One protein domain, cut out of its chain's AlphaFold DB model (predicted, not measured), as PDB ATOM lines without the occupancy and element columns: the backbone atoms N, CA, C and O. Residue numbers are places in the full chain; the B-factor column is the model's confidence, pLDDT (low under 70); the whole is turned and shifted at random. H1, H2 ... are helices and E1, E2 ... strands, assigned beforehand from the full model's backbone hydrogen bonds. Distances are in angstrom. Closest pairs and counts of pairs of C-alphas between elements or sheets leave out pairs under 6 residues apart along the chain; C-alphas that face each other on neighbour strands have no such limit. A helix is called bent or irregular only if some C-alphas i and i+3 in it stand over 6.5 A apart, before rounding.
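Overview. This is residues 2 to 109 of the 121 residues of an uncharacterized protein of Dyella psychrodurans (UniProt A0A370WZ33). Helix H2 runs between two longer helices, H1 and H5, and at the far end of H2 a small strand hairpin, E1 and E2, carries the length onward while a helical hairpin, H3 and H4, stands crosswise there. Residues 2 to 10 of H1 stick out as a free arm. The printed part has 108 residues with five named helices and two named strands, in the order H1 H2 E1 E2 H3 H4 H5; the sheet, E1 - E2, is antiparallel and the class is mostly helix. The whole is compact, with a radius of gyration of the C-alphas of 14.9 A and spans of 45 by 36 by 24 A.

Arrangement. H1, residues 2 to 26, touches H2, residues 31 to 46, with residues 15 to 26 alone; the closest C-alphas are those of Val 26 and Arg 34, 5.5 A apart. They form a helical hairpin at a shallow tilt of 21 degrees, opposite ways. H2 is the hub, touching three helices. The hairpin of E1, residues 48 to 53, and E2, residues 56 to 61, has N 49 and O 60 within hydrogen-bond range at 2.8 A, and N 58 and O 51 at 2.9 A. H3, residues 62 to 72, touches H2 at residues 44 to 46 alone, about perpendicular at 82 degrees; the C-alphas of Leu 45 and Gly 63 are the closest, 3.7 A apart. H3 and H4, residues 75 to 84, form a helical hairpin at a shallow tilt of 29 degrees, closest at C-alphas Thr 69 and Trp 75, 6.1 A. H5, residues 86 to 106, touches H2 at a steep tilt of 44 degrees, opposite ways, closest at C-alphas Thr 43 and Ala 97, 5.3 A. H1 and H5 are apart. Each O i to N i+4 pair is within hydrogen-bond range in H2, H3, H4 and H5, and 19 of 21 are in H1.

Along the chain. H1 begins at C-alpha 2 (-11.170, -11.770, 35.833) and is 36.3 A long; it is neither bent nor irregular, but only just: C-alphas 15 and 18 are 6.2 A apart. H2 measures 21.4 A, E1 14.4 A, E2 15.6 A, H3 15.3 A and H4 14.5 A. H5, 30.5 A long, ends at C-alpha 106 (-27.821, 3.378, 8.505).

Size, cuts and confidence. The C-alphas farthest apart, those of Pro 30 and Ile 55, are 45.9 A apart. The printed part has no cut, and its six links are tight. The mean pLDDT of the printed part is 85.2; residues 108 to 109 are under 70.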
ATOM      1  N   ILE A   2     -11.532 -13.192  36.033       80.19
ATOM      2  CA  ILE A   2     -11.170 -11.770  35.833       80.19
ATOM      3  C   ILE A   2     -10.166 -11.551  34.681       80.19
ATOM      4  O   ILE A   2     -10.394 -10.710  33.822       80.19
ATOM      5  N   PHE A   3      -9.106 -12.365  34.597       73.25
ATOM      6  CA  PHE A   3      -8.049 -12.212  33.586       73.25
ATOM      7  C   PHE A   3      -8.553 -12.423  32.148       73.25
ATOM      8  O   PHE A   3      -8.160 -11.697  31.242       73.25
ATOM      9  N   MET A   4      -9.484 -13.364  31.942       70.62
ATOM     10  CA  MET A   4     -10.111 -13.560  30.631       70.62
ATOM     11  C   MET A   4     -10.964 -12.360  30.227       70.62
ATOM     12  O   MET A   4     -10.925 -11.957  29.072       70.62
ATOM     13  N   VAL A   5     -11.688 -11.751  31.170       75.25
ATOM     14  CA  VAL A   5     -12.491 -10.549  30.894       75.25
ATOM     15  C   VAL A   5     -11.596  -9.391  30.448       75.25
ATOM     16  O   VAL A   5     -11.897  -8.746  29.448       75.25
ATOM     17  N   PHE A   6     -10.463  -9.169  31.123       79.38
ATOM     18  CA  PHE A   6      -9.485  -8.159  30.703       79.38
ATOM     19  C   PHE A   6      -8.888  -8.455  29.326       79.38
ATOM     20  O   PHE A   6      -8.749  -7.537  28.524       79.38
ATOM     21  N   PHE A   7      -8.590  -9.721  29.027       77.88
ATOM     22  CA  PHE A   7      -8.089 -10.123  27.714       77.88
ATOM     23  C   PHE A   7      -9.108  -9.836  26.601       77.88
ATOM     24  O   PHE A   7      -8.764  -9.196  25.611       77.88
ATOM     25  N   TYR A   8     -10.379 -10.218  26.784       76.62
ATOM     26  CA  TYR A   8     -11.446  -9.920  25.821       76.62
ATOM     27  C   TYR A   8     -11.712  -8.416  25.675       76.62
ATOM     28  O   TYR A   8     -11.957  -7.950  24.564       76.62
ATOM     29  N   LEU A   9     -11.636  -7.641  26.761       79.44
ATOM     30  CA  LEU A   9     -11.770  -6.182  26.708       79.44
ATOM     31  C   LEU A   9     -10.612  -5.531  25.953       79.44
ATOM     32  O   LEU A   9     -10.854  -4.713  25.070       79.44
ATOM     33  N   ALA A  10      -9.370  -5.913  26.251       79.38
ATOM     34  CA  ALA A  10      -8.201  -5.431  25.522       79.38
ATOM     35  C   ALA A  10      -8.306  -5.773  24.029       79.38
ATOM     36  O   ALA A  10      -8.016  -4.938  23.175       79.38
ATOM     37  N   PHE A  11      -8.801  -6.972  23.720       74.31
ATOM     38  CA  PHE A  11      -9.038  -7.434  22.361       74.31
ATOM     39  C   PHE A  11     -10.117  -6.615  21.636       74.31
ATOM     40  O   PHE A  11      -9.909  -6.168  20.507       74.31
ATOM     41  N   ALA A  12     -11.246  -6.352  22.300       77.38
ATOM     42  CA  ALA A  12     -12.303  -5.501  21.767       77.38
ATOM     43  C   ALA A  12     -11.790  -4.079  21.506       77.38
ATOM     44  O   ALA A  12     -12.033  -3.531  20.432       77.38
ATOM     45  N   VAL A  13     -11.026  -3.507  22.442       81.62
ATOM     46  CA  VAL A  13     -10.416  -2.180  22.285       81.62
ATOM     47  C   VAL A  13      -9.444  -2.164  21.107       81.62
ATOM     48  O   VAL A  13      -9.542  -1.268  20.274       81.62
ATOM     49  N   LEU A  14      -8.564  -3.161  20.980       81.38
ATOM     50  CA  LEU A  14      -7.578  -3.237  19.894       81.38
ATOM     51  C   LEU A  14      -8.233  -3.265  18.505       81.38
ATOM     52  O   LEU A  14      -7.684  -2.690  17.571       81.38
ATOM     53  N   MET A  15      -9.400  -3.901  18.363       78.38
ATOM     54  CA  MET A  15     -10.142  -3.951  17.095       78.38
ATOM     55  C   MET A  15     -10.994  -2.695  16.859       78.38
ATOM     56  O   MET A  15     -11.086  -2.209  15.730       78.38
ATOM     57  N   PHE A  16     -11.604  -2.136  17.909       81.69
ATOM     58  CA  PHE A  16     -12.446  -0.941  17.791       81.69
ATOM     59  C   PHE A  16     -11.646   0.347  17.586       81.69
ATOM     60  O   PHE A  16     -12.117   1.239  16.884       81.69
ATOM     61  N   LEU A  17     -10.450   0.466  18.167       85.00
ATOM     62  CA  LEU A  17      -9.625   1.673  18.067       85.00
ATOM     63  C   LEU A  17      -9.251   2.036  16.612       85.00
ATOM     64  O   LEU A  17      -9.484   3.181  16.222       85.00
ATOM     65  N   PRO A  18      -8.741   1.112  15.768       83.88
ATOM     66  CA  PRO A  18      -8.473   1.407  14.362       83.88
ATOM     67  C   PRO A  18      -9.756   1.658  13.555       83.88
ATOM     68  O   PRO A  18      -9.753   2.492  12.648       83.88
ATOM     69  N   LEU A  19     -10.883   1.032  13.910       84.50
ATOM     70  CA  LEU A  19     -12.177   1.344  13.293       84.50
ATOM     71  C   LEU A  19     -12.628   2.783  13.622       84.50
ATOM     72  O   LEU A  19     -13.078   3.526  12.752       84.50
ATOM     73  N   LEU A  20     -12.455   3.212  14.873       85.12
ATOM     74  CA  LEU A  20     -12.741   4.579  15.306       85.12
ATOM     75  C   LEU A  20     -11.799   5.589  14.628       85.12
ATOM     76  O   LEU A  20     -12.234   6.653  14.190       85.12
ATOM     77  N   GLY A  21     -10.516   5.237  14.507       84.75
ATOM     78  CA  GLY A  21      -9.508   6.037  13.813       84.75
ATOM     79  C   GLY A  21      -9.837   6.225  12.332       84.75
ATOM     80  O   GLY A  21      -9.851   7.355  11.844       84.75
ATOM     81  N   THR A  22     -10.186   5.141  11.631       85.50
ATOM     82  CA  THR A  22     -10.610   5.211  10.223       85.50
ATOM     83  C   THR A  22     -11.862   6.068  10.069       85.50
ATOM     84  O   THR A  22     -11.853   6.978   9.243       85.50
ATOM     85  N   TRP A  23     -12.881   5.887  10.918       84.56
ATOM     86  CA  TRP A  23     -14.061   6.759  10.956       84.56
ATOM     87  C   TRP A  23     -13.710   8.235  11.125       84.56
ATOM     88  O   TRP A  23     -14.217   9.080  10.383       84.56
ATOM     89  N   PHE A  24     -12.824   8.557  12.066       85.19
ATOM     90  CA  PHE A  24     -12.386   9.929  12.289       85.19
ATOM     91  C   PHE A  24     -11.681  10.521  11.060       85.19
ATOM     92  O   PHE A  24     -11.941  11.673  10.712       85.19
ATOM     93  N   MET A  25     -10.845   9.741  10.372       85.31
ATOM     94  CA  MET A  25     -10.136  10.180   9.164       85.31
ATOM     95  C   MET A  25     -11.081  10.421   7.983       85.31
ATOM     96  O   MET A  25     -10.927  11.405   7.260       85.31
ATOM     97  N   VAL A  26     -12.085   9.562   7.797       85.50
ATOM     98  CA  VAL A  26     -12.990   9.647   6.640       85.50
ATOM     99  C   VAL A  26     -14.239  10.493   6.888       85.50
ATOM    100  O   VAL A  26     -15.072  10.637   5.993       85.50
ATOM    101  N   ARG A  27     -14.392  11.090   8.079       79.81
ATOM    102  CA  ARG A  27     -15.592  11.865   8.448       79.81
ATOM    103  C   ARG A  27     -15.890  13.033   7.502       79.81
ATOM    104  O   ARG A  27     -17.054  13.380   7.334       79.81
ATOM    105  N   CYS A  28     -14.855  13.604   6.884       77.81
ATOM    106  CA  CYS A  28     -14.962  14.728   5.950       77.81
ATOM    107  C   CYS A  28     -15.064  14.300   4.475       77.81
ATOM    108  O   CYS A  28     -15.104  15.160   3.600       77.81
ATOM    109  N   MET A  29     -15.064  12.997   4.175       80.94
ATOM    110  CA  MET A  29     -15.104  12.498   2.798       80.94
ATOM    111  C   MET A  29     -16.536  12.405   2.245       80.94
ATOM    112  O   MET A  29     -17.482  12.221   3.018       80.94
ATOM    113  N   PRO A  30     -16.703  12.456   0.908       80.44
ATOM    114  CA  PRO A  30     -17.979  12.188   0.250       80.44
ATOM    115  C   PRO A  30     -18.552  10.818   0.643       80.44
ATOM    116  O   PRO A  30     -17.818   9.829   0.724       80.44
ATOM    117  N   ASP A  31     -19.876  10.740   0.817       77.81
ATOM    118  CA  ASP A  31     -20.598   9.533   1.255       77.81
ATOM    119  C   ASP A  31     -20.201   8.217   0.529       77.81
ATOM    120  O   ASP A  31     -20.030   7.206   1.224       77.81
ATOM    121  N   PRO A  32     -20.000   8.160  -0.811       82.12
ATOM    122  CA  PRO A  32     -19.612   6.907  -1.469       82.12
ATOM    123  C   PRO A  32     -18.194   6.446  -1.099       82.12
ATOM    124  O   PRO A  32     -17.974   5.259  -0.879       82.12
ATOM    125  N   GLN A  33     -17.239   7.368  -0.967       84.50
ATOM    126  CA  GLN A  33     -15.862   7.031  -0.589       84.50
ATOM    127  C   GLN A  33     -15.775   6.673   0.895       84.50
ATOM    128  O   GLN A  33     -15.132   5.690   1.264       84.50
ATOM    129  N   ARG A  34     -16.486   7.425   1.745       84.69
ATOM    130  CA  ARG A  34     -16.552   7.164   3.185       84.69
ATOM    131  C   ARG A  34     -17.120   5.778   3.474       84.69
ATOM    132  O   ARG A  34     -16.542   5.029   4.255       84.69
ATOM    133  N   SER A  35     -18.247   5.438   2.848       84.56
ATOM    134  CA  SER A  35     -18.877   4.127   3.030       84.56
ATOM    135  C   SER A  35     -17.985   2.995   2.533       84.56
ATOM    136  O   SER A  35     -17.831   2.018   3.256       84.56
ATOM    137  N   LEU A  36     -17.327   3.149   1.380       88.19
ATOM    138  CA  LEU A  36     -16.375   2.161   0.872       88.19
ATOM    139  C   LEU A  36     -15.244   1.890   1.878       88.19
ATOM    140  O   LEU A  36     -15.017   0.736   2.227       88.19
ATOM    141  N   ILE A  37     -14.568   2.935   2.369       88.31
ATOM    142  CA  ILE A  37     -13.422   2.791   3.285       88.31
ATOM    143  C   ILE A  37     -13.851   2.195   4.629       88.31
ATOM    144  O   ILE A  37     -13.162   1.346   5.188       88.31
ATOM    145  N   LEU A  38     -15.000   2.617   5.159       88.38
ATOM    146  CA  LEU A  38     -15.509   2.076   6.417       88.38
ATOM    147  C   LEU A  38     -15.926   0.616   6.286       88.38
ATOM    148  O   LEU A  38     -15.672  -0.165   7.197       88.38
ATOM    149  N   VAL A  39     -16.553   0.244   5.170       90.69
ATOM    150  CA  VAL A  39     -16.952  -1.141   4.902       90.69
ATOM    151  C   VAL A  39     -15.718  -2.014   4.782       90.69
ATOM    152  O   VAL A  39     -15.660  -3.047   5.437       90.69
ATOM    153  N   THR A  40     -14.709  -1.600   4.014       89.88
ATOM    154  CA  THR A  40     -13.479  -2.386   3.868       89.88
ATOM    155  C   THR A  40     -12.728  -2.509   5.189       89.88
ATOM    156  O   THR A  40     -12.346  -3.621   5.550       89.88
ATOM    157  N   ALA A  41     -12.581  -1.419   5.949       90.19
ATOM    158  CA  ALA A  41     -11.953  -1.446   7.269       90.19
ATOM    159  C   ALA A  41     -12.721  -2.342   8.252       90.19
ATOM    160  O   ALA A  41     -12.117  -3.181   8.917       90.19
ATOM    161  N   ALA A  42     -14.051  -2.221   8.307       88.56
ATOM    162  CA  ALA A  42     -14.895  -3.061   9.151       88.56
ATOM    163  C   ALA A  42     -14.789  -4.538   8.763       88.56
ATOM    164  O   ALA A  42     -14.639  -5.386   9.636       88.56
ATOM    165  N   THR A  43     -14.816  -4.853   7.469       92.00
ATOM    166  CA  THR A  43     -14.670  -6.227   6.985       92.00
ATOM    167  C   THR A  43     -13.300  -6.788   7.347       92.00
ATOM    168  O   THR A  43     -13.227  -7.865   7.927       92.00
ATOM    169  N   LEU A  44     -12.213  -6.064   7.087       90.38
ATOM    170  CA  LEU A  44     -10.863  -6.517   7.438       90.38
ATOM    171  C   LEU A  44     -10.698  -6.734   8.945       90.38
ATOM    172  O   LEU A  44     -10.105  -7.724   9.356       90.38
ATOM    173  N   LEU A  45     -11.233  -5.837   9.772       90.44
ATOM    174  CA  LEU A  45     -11.029  -5.906  11.216       90.44
ATOM    175  C   LEU A  45     -11.941  -6.922  11.906       90.44
ATOM    176  O   LEU A  45     -11.498  -7.593  12.833       90.44
ATOM    177  N   LEU A  46     -13.195  -7.047  11.464       89.12
ATOM    178  CA  LEU A  46     -14.235  -7.788  12.184       89.12
ATOM    179  C   LEU A  46     -14.550  -9.165  11.590       89.12
ATOM    180  O   LEU A  46     -15.249  -9.936  12.246       89.12
ATOM    181  N   THR A  47     -14.070  -9.493  10.385       92.19
ATOM    182  CA  THR A  47     -14.381 -10.796   9.774       92.19
ATOM    183  C   THR A  47     -13.863 -11.934  10.654       92.19
ATOM    184  O   THR A  47     -12.675 -11.944  10.973       92.19
ATOM    185  N   PRO A  48     -14.695 -12.918  11.036       89.88
ATOM    186  CA  PRO A  48     -14.223 -14.075  11.784       89.88
ATOM    187  C   PRO A  48     -13.323 -14.953  10.906       89.88
ATOM    188  O   PRO A  48     -13.739 -15.468   9.866       89.88
ATOM    189  N   SER A  49     -12.090 -15.151  11.350       90.00
ATOM    190  CA  SER A  49     -11.045 -15.939  10.703       90.00
ATOM    191  C   SER A  49     -10.627 -17.098  11.597       90.00
ATOM    192  O   SER A  49     -10.726 -17.031  12.821       90.00
ATOM    193  N   TRP A  50     -10.110 -18.160  10.994       86.81
ATOM    194  CA  TRP A  50      -9.412 -19.198  11.743       86.81
ATOM    195  C   TRP A  50      -7.967 -18.758  11.959       86.81
ATOM    196  O   TRP A  50      -7.290 -18.383  11.003       86.81
ATOM    197  N   GLY A  51      -7.514 -18.759  13.211       82.00
ATOM    198  CA  GLY A  51      -6.156 -18.373  13.577       82.00
ATOM    199  C   GLY A  51      -5.508 -19.380  14.527       82.00
ATOM    200  O   GLY A  51      -6.214 -20.074  15.267       82.00
ATOM    201  N   PRO A  52      -4.169 -19.480  14.522       79.56
ATOM    202  CA  PRO A  52      -3.446 -20.344  15.444       79.56
ATOM    203  C   PRO A  52      -3.477 -19.785  16.870       79.56
ATOM    204  O   PRO A  52      -3.159 -18.620  17.103       79.56
ATOM    205  N   ALA A  53      -3.780 -20.645  17.839       76.56
ATOM    206  CA  ALA A  53      -3.618 -20.382  19.263       76.56
ATOM    207  C   ALA A  53      -2.847 -21.534  19.912       76.56
ATOM    208  O   ALA A  53      -3.447 -22.472  20.429       76.56
ATOM    209  N   THR A  54      -1.512 -21.434  19.876       72.62
ATOM    210  CA  THR A  54      -0.493 -22.304  20.506       72.62
ATOM    211  C   THR A  54      -0.556 -23.799  20.155       72.62
ATOM    212  O   THR A  54       0.443 -24.362  19.727       72.62
ATOM    213  N   ILE A  55      -1.700 -24.454  20.341       72.88
ATOM    214  CA  ILE A  55      -1.923 -25.899  20.195       72.88
ATOM    215  C   ILE A  55      -3.200 -26.186  19.381       72.88
ATOM    216  O   ILE A  55      -3.393 -27.301  18.904       72.88
ATOM    217  N   THR A  56      -4.086 -25.202  19.202       80.06
ATOM    218  CA  THR A  56      -5.357 -25.375  18.486       80.06
ATOM    219  C   THR A  56      -5.634 -24.213  17.541       80.06
ATOM    220  O   THR A  56      -5.038 -23.141  17.641       80.06
ATOM    221  N   VAL A  57      -6.542 -24.433  16.591       83.50
ATOM    222  CA  VAL A  57      -7.065 -23.376  15.724       83.50
ATOM    223  C   VAL A  57      -8.342 -22.849  16.364       83.50
ATOM    224  O   VAL A  57      -9.241 -23.622  16.695       83.50
ATOM    225  N   VAL A  58      -8.417 -21.537  16.560       84.88
ATOM    226  CA  VAL A  58      -9.564 -20.875  17.188       84.88
ATOM    227  C   VAL A  58     -10.084 -19.758  16.299       84.88
ATOM    228  O   VAL A  58      -9.376 -19.236  15.435       84.88
ATOM    229  N   LEU A  59     -11.351 -19.409  16.499       84.56
ATOM    230  CA  LEU A  59     -11.981 -18.321  15.773       84.56
ATOM    231  C   LEU A  59     -11.486 -16.982  16.337       84.56
ATOM    232  O   LEU A  59     -11.704 -16.679  17.510       84.56
ATOM    233  N   VAL A  60     -10.840 -16.179  15.500       86.25
ATOM    234  CA  VAL A  60     -10.349 -14.837  15.831       86.25
ATOM    235  C   VAL A  60     -10.740 -13.859  14.728       86.25
ATOM    236  O   VAL A  60     -10.734 -14.223  13.557       86.25
ATOM    237  N   PRO A  61     -11.067 -12.600  15.039       88.44
ATOM    238  CA  PRO A  61     -11.175 -11.566  14.021       88.44
ATOM    239  C   PRO A  61      -9.921 -11.468  13.147       88.44
ATOM    240  O   PRO A  61      -8.800 -11.420  13.656       88.44
ATOM    241  N   PHE A  62     -10.112 -11.407  11.831       90.38
ATOM    242  CA  PHE A  62      -9.042 -11.307  10.841       90.38
ATOM    243  C   PHE A  62      -8.142 -10.094  11.093       90.38
ATOM    244  O   PHE A  62      -6.935 -10.173  10.878       90.38
ATOM    245  N   GLY A  63      -8.700  -9.010  11.643       88.25
ATOM    246  CA  GLY A  63      -7.946  -7.829  12.050       88.25
ATOM    247  C   GLY A  63      -6.786  -8.149  12.982       88.25
ATOM    248  O   GLY A  63      -5.748  -7.506  12.895       88.25
ATOM    249  N   PHE A  64      -6.911  -9.175  13.826       85.25
ATOM    250  CA  PHE A  64      -5.821  -9.608  14.690       85.25
ATOM    251  C   PHE A  64      -4.658 -10.186  13.888       85.25
ATOM    252  O   PHE A  64      -3.527  -9.730  14.042       85.25
ATOM    253  N   LEU A  65      -4.945 -11.141  13.001       88.19
ATOM    254  CA  LEU A  65      -3.930 -11.736  12.131       88.19
ATOM    255  C   LEU A  65      -3.276 -10.654  11.272       88.19
ATOM    256  O   LEU A  65      -2.057 -10.572  11.208       88.19
ATOM    257  N   PHE A  66      -4.084  -9.761  10.702       89.25
ATOM    258  CA  PHE A  66      -3.606  -8.662   9.876       89.25
ATOM    259  C   PHE A  66      -2.700  -7.684  10.639       89.25
ATOM    260  O   PHE A  66      -1.632  -7.335  10.145       89.25
ATOM    261  N   ILE A  67      -3.085  -7.263  11.850       87.12
ATOM    262  CA  ILE A  67      -2.279  -6.354  12.680       87.12
ATOM    263  C   ILE A  67      -0.967  -7.022  13.096       87.12
ATOM    264  O   ILE A  67       0.086  -6.398  12.987       87.12
ATOM    265  N   VAL A  68      -1.003  -8.284  13.537       85.75
ATOM    266  CA  VAL A  68       0.219  -9.020  13.890       85.75
ATOM    267  C   VAL A  68       1.139  -9.111  12.677       85.75
ATOM    268  O   VAL A  68       2.297  -8.722  12.785       85.75
ATOM    269  N   THR A  69       0.615  -9.505  11.514       89.62
ATOM    270  CA  THR A  69       1.380  -9.571  10.262       89.62
ATOM    271  C   THR A  69       1.956  -8.220   9.844       89.62
ATOM    272  O   THR A  69       3.070  -8.177   9.330       89.62
ATOM    273  N   LEU A  70       1.255  -7.109  10.084       89.50
ATOM    274  CA  LEU A  70       1.795  -5.769   9.829       89.50
ATOM    275  C   LEU A  70       3.021  -5.462  10.701       89.50
ATOM    276  O   LEU A  70       3.979  -4.871  10.206       89.50
ATOM    277  N   PHE A  71       3.008  -5.865  11.974       89.88
ATOM    278  CA  PHE A  71       4.127  -5.643  12.896       89.88
ATOM    279  C   PHE A  71       5.286  -6.627  12.695       89.88
ATOM    280  O   PHE A  71       6.442  -6.241  12.857       89.88
ATOM    281  N   THR A  72       4.999  -7.884  12.351       90.69
ATOM    282  CA  THR A  72       6.011  -8.934  12.131       90.69
ATOM    283  C   THR A  72       6.501  -9.009  10.687       90.69
ATOM    284  O   THR A  72       7.480  -9.698  10.409       90.69
ATOM    285  N   TRP A  73       5.821  -8.325   9.763       91.38
ATOM    286  CA  TRP A  73       6.044  -8.375   8.316       91.38
ATOM    287  C   TRP A  73       5.936  -9.789   7.704       91.38
ATOM    288  O   TRP A  73       6.470 -10.059   6.624       91.38
ATOM    289  N   SER A  74       5.230 -10.716   8.366       91.50
ATOM    290  CA  SER A  74       5.150 -12.134   7.978       91.50
ATOM    291  C   SER A  74       3.999 -12.449   7.005       91.50
ATOM    292  O   SER A  74       3.122 -13.275   7.253       91.50
ATOM    293  N   TRP A  75       3.988 -11.779   5.850       91.62
ATOM    294  CA  TRP A  75       2.906 -11.882   4.853       91.62
ATOM    295  C   TRP A  75       2.690 -13.293   4.287       91.62
ATOM    296  O   TRP A  75       1.556 -13.673   3.991       91.62
ATOM    297  N   SER A  76       3.760 -14.079   4.149       92.25
ATOM    298  CA  SER A  76       3.692 -15.468   3.682       92.25
ATOM    299  C   SER A  76       2.926 -16.367   4.652       92.25
ATOM    300  O   SER A  76       2.155 -17.220   4.216       92.25
ATOM    301  N   GLU A  77       3.086 -16.151   5.957       88.00
ATOM    302  CA  GLU A  77       2.369 -16.898   6.991       88.00
ATOM    303  C   GLU A  77       0.879 -16.570   6.951       88.00
ATOM    304  O   GLU A  77       0.051 -17.479   6.966       88.00
ATOM    305  N   LEU A  78       0.530 -15.285   6.823       88.69
ATOM    306  CA  LEU A  78      -0.863 -14.856   6.687       88.69
ATOM    307  C   LEU A  78      -1.528 -15.487   5.457       88.69
ATOM    308  O   LEU A  78      -2.635 -16.014   5.558       88.69
ATOM    309  N   ALA A  79      -0.847 -15.472   4.308       89.94
ATOM    310  CA  ALA A  79      -1.341 -16.113   3.091       89.94
ATOM    311  C   ALA A  79      -1.515 -17.628   3.280       89.94
ATOM    312  O   ALA A  79      -2.538 -18.181   2.870       89.94
ATOM    313  N   GLY A  80      -0.567 -18.275   3.963       88.88
ATOM    314  CA  GLY A  80      -0.671 -19.670   4.389       88.88
ATOM    315  C   GLY A  80      -1.958 -19.927   5.171       88.88
ATOM    316  O   GLY A  80      -2.755 -20.779   4.777       88.88
ATOM    317  N   TRP A  81      -2.227 -19.127   6.205       85.94
ATOM    318  CA  TRP A  81      -3.434 -19.251   7.029       85.94
ATOM    319  C   TRP A  81      -4.731 -19.050   6.248       85.94
ATOM    320  O   TRP A  81      -5.670 -19.835   6.395       85.94
ATOM    321  N   VAL A  82      -4.780 -18.047   5.373       88.12
ATOM    322  CA  VAL A  82      -5.956 -17.803   4.527       88.12
ATOM    323  C   VAL A  82      -6.185 -18.972   3.562       88.12
ATOM    324  O   VAL A  82      -7.326 -19.409   3.379       88.12
ATOM    325  N   SER A  83      -5.109 -19.528   2.997       89.69
ATOM    326  CA  SER A  83      -5.175 -20.647   2.050       89.69
ATOM    327  C   SER A  83      -5.577 -21.988   2.668       89.69
ATOM    328  O   SER A  83      -6.032 -22.862   1.935       89.69
ATOM    329  N   LEU A  84      -5.475 -22.151   3.992       88.50
ATOM    330  CA  LEU A  84      -5.929 -23.367   4.678       88.50
ATOM    331  C   LEU A  84      -7.457 -23.503   4.680       88.50
ATOM    332  O   LEU A  84      -7.978 -24.616   4.642       88.50
ATOM    333  N   PHE A  85      -8.187 -22.382   4.695       87.44
ATOM    334  CA  PHE A  85      -9.653 -22.375   4.754       87.44
ATOM    335  C   PHE A  85     -10.264 -21.394   3.740       87.44
ATOM    336  O   PHE A  85     -10.973 -20.462   4.128       87.44
ATOM    337  N   PRO A  86     -10.027 -21.566   2.430       88.44
ATOM    338  CA  PRO A  86     -10.367 -20.555   1.429       88.44
ATOM    339  C   PRO A  86     -11.881 -20.337   1.315       88.44
ATOM    340  O   PRO A  86     -12.336 -19.200   1.214       88.44
ATOM    341  N   LEU A  87     -12.677 -21.411   1.407       91.88
ATOM    342  CA  LEU A  87     -14.141 -21.330   1.379       91.88
ATOM    343  C   LEU A  87     -14.706 -20.587   2.597       91.88
ATOM    344  O   LEU A  87     -15.623 -19.784   2.446       91.88
ATOM    345  N   TRP A  88     -14.142 -20.817   3.789       90.69
ATOM    346  CA  TRP A  88     -14.562 -20.106   4.999       90.69
ATOM    347  C   TRP A  88     -14.310 -18.609   4.860       90.69
ATOM    348  O   TRP A  88     -15.223 -17.818   5.070       90.69
ATOM    349  N   HIS A  89     -13.098 -18.223   4.453       90.12
ATOM    350  CA  HIS A  89     -12.756 -16.816   4.272       90.12
ATOM    351  C   HIS A  89     -13.615 -16.171   3.182       90.12
ATOM    352  O   HIS A  89     -14.139 -15.086   3.407       90.12
ATOM    353  N   ALA A  90     -13.851 -16.844   2.050       91.06
ATOM    354  CA  ALA A  90     -14.725 -16.314   1.005       91.06
ATOM    355  C   ALA A  90     -16.131 -15.985   1.544       91.06
ATOM    356  O   ALA A  90     -16.626 -14.877   1.348       91.06
ATOM    357  N   ILE A  91     -16.745 -16.907   2.292       93.31
ATOM    358  CA  ILE A  91     -18.084 -16.708   2.862       93.31
ATOM    359  C   ILE A  91     -18.060 -15.646   3.968       93.31
ATOM    360  O   ILE A  91     -18.887 -14.733   3.967       93.31
ATOM    361  N   ALA A  92     -17.114 -15.740   4.904       91.31
ATOM    362  CA  ALA A  92     -17.034 -14.862   6.066       91.31
ATOM    363  C   ALA A  92     -16.759 -13.404   5.670       91.31
ATOM    364  O   ALA A  92     -17.420 -12.502   6.189       91.31
ATOM    365  N   PHE A  93     -15.850 -13.160   4.721       92.69
ATOM    366  CA  PHE A  93     -15.571 -11.811   4.220       92.69
ATOM    367  C   PHE A  93     -16.783 -11.229   3.487       92.69
ATOM    368  O   PHE A  93     -17.153 -10.085   3.748       92.69
ATOM    369  N   SER A  94     -17.442 -12.001   2.615       92.88
ATOM    370  CA  SER A  94     -18.636 -11.524   1.905       92.88
ATOM    371  C   SER A  94     -19.796 -11.226   2.857       92.88
ATOM    372  O   SER A  94     -20.431 -10.176   2.742       92.88
ATOM    373  N   ALA A  95     -20.048 -12.103   3.831       93.25
ATOM    374  CA  ALA A  95     -21.085 -11.893   4.838       93.25
ATOM    375  C   ALA A  95     -20.793 -10.650   5.691       93.25
ATOM    376  O   ALA A  95     -21.669  -9.803   5.873       93.25
ATOM    377  N   THR A  96     -19.550 -10.496   6.154       92.38
ATOM    378  CA  THR A  96     -19.146  -9.349   6.979       92.38
ATOM    379  C   THR A  96     -19.220  -8.044   6.189       92.38
ATOM    380  O   THR A  96     -19.700  -7.050   6.726       92.38
ATOM    381  N   ALA A  97     -18.842  -8.050   4.907       91.69
ATOM    382  CA  ALA A  97     -18.960  -6.890   4.023       91.69
ATOM    383  C   ALA A  97     -20.411  -6.458   3.789       91.69
ATOM    384  O   ALA A  97     -20.710  -5.264   3.799       91.69
ATOM    385  N   LEU A  98     -21.328  -7.411   3.611       93.25
ATOM    386  CA  LEU A  98     -22.753  -7.102   3.486       93.25
ATOM    387  C   LEU A  98     -23.296  -6.497   4.783       93.25
ATOM    388  O   LEU A  98     -23.930  -5.442   4.754       93.25
ATOM    389  N   ILE A  99     -23.016  -7.135   5.922       91.75
ATOM    390  CA  ILE A  99     -23.474  -6.662   7.233       91.75
ATOM    391  C   ILE A  99     -22.920  -5.263   7.519       91.75
ATOM    392  O   ILE A  99     -23.686  -4.366   7.878       91.75
ATOM    393  N   SER A 100     -21.617  -5.047   7.320       88.88
ATOM    394  CA  SER A 100     -20.984  -3.750   7.561       88.88
ATOM    395  C   SER A 100     -21.553  -2.669   6.644       88.88
ATOM    396  O   SER A 100     -21.867  -1.581   7.126       88.88
ATOM    397  N   TYR A 101     -21.804  -2.972   5.367       89.69
ATOM    398  CA  TYR A 101     -22.453  -2.045   4.439       89.69
ATOM    399  C   TYR A 101     -23.847  -1.622   4.916       89.69
ATOM    400  O   TYR A 101     -24.151  -0.426   4.937       89.69
ATOM    401  N   PHE A 102     -24.685  -2.565   5.357       89.44
ATOM    402  CA  PHE A 102     -26.015  -2.236   5.878       89.44
ATOM    403  C   PHE A 102     -25.958  -1.405   7.163       89.44
ATOM    404  O   PHE A 102     -26.751  -0.472   7.314       89.44
ATOM    405  N   VAL A 103     -25.027  -1.709   8.070       86.81
ATOM    406  CA  VAL A 103     -24.832  -0.942   9.309       86.81
ATOM    407  C   VAL A 103     -24.353   0.476   8.993       86.81
ATOM    408  O   VAL A 103     -24.957   1.442   9.455       86.81
ATOM    409  N   ILE A 104     -23.328   0.623   8.151       84.69
ATOM    410  CA  ILE A 104     -22.731   1.920   7.807       84.69
ATOM    411  C   ILE A 104     -23.708   2.795   7.023       84.69
ATOM    412  O   ILE A 104     -23.782   3.997   7.269       84.69
ATOM    413  N   ARG A 105     -24.516   2.211   6.134       81.69
ATOM    414  CA  ARG A 105     -25.559   2.948   5.406       81.69
ATOM    415  C   ARG A 105     -26.644   3.510   6.331       81.69
ATOM    416  O   ARG A 105     -27.267   4.510   5.985       81.69
ATOM    417  N   LYS A 106     -26.881   2.883   7.488       80.56
ATOM    418  CA  LYS A 106     -27.821   3.378   8.505       80.56
ATOM    419  C   LYS A 106     -27.220   4.440   9.427       80.56
ATOM    420  O   LYS A 106     -27.979   5.083  10.150       80.56
ATOM    421  N   LEU A 107     -25.902   4.644   9.418       72.19
ATOM    422  CA  LEU A 107     -25.278   5.694  10.215       72.19
ATOM    423  C   LEU A 107     -25.533   7.057   9.552       72.19
ATOM    424  O   LEU A 107     -25.155   7.253   8.393       72.19
ATOM    425  N   PRO A 108     -26.174   8.012  10.249       64.12
ATOM    426  CA  PRO A 108     -26.447   9.322   9.680       64.12
ATOM    427  C   PRO A 108     -25.129  10.037   9.357       64.12
ATOM    428  O   PRO A 108     -24.270  10.224  10.218       64.12
ATOM    429  N   SER A 109     -24.977  10.456   8.099       59.84
ATOM    430  CA  SER A 109     -23.910  11.367   7.680       59.84
ATOM    431  C   SER A 109     -24.104  12.673   8.447       59.84
ATOM    432  O   SER A 109     -25.135  13.329   8.295       59.84
TER     433      SER A 109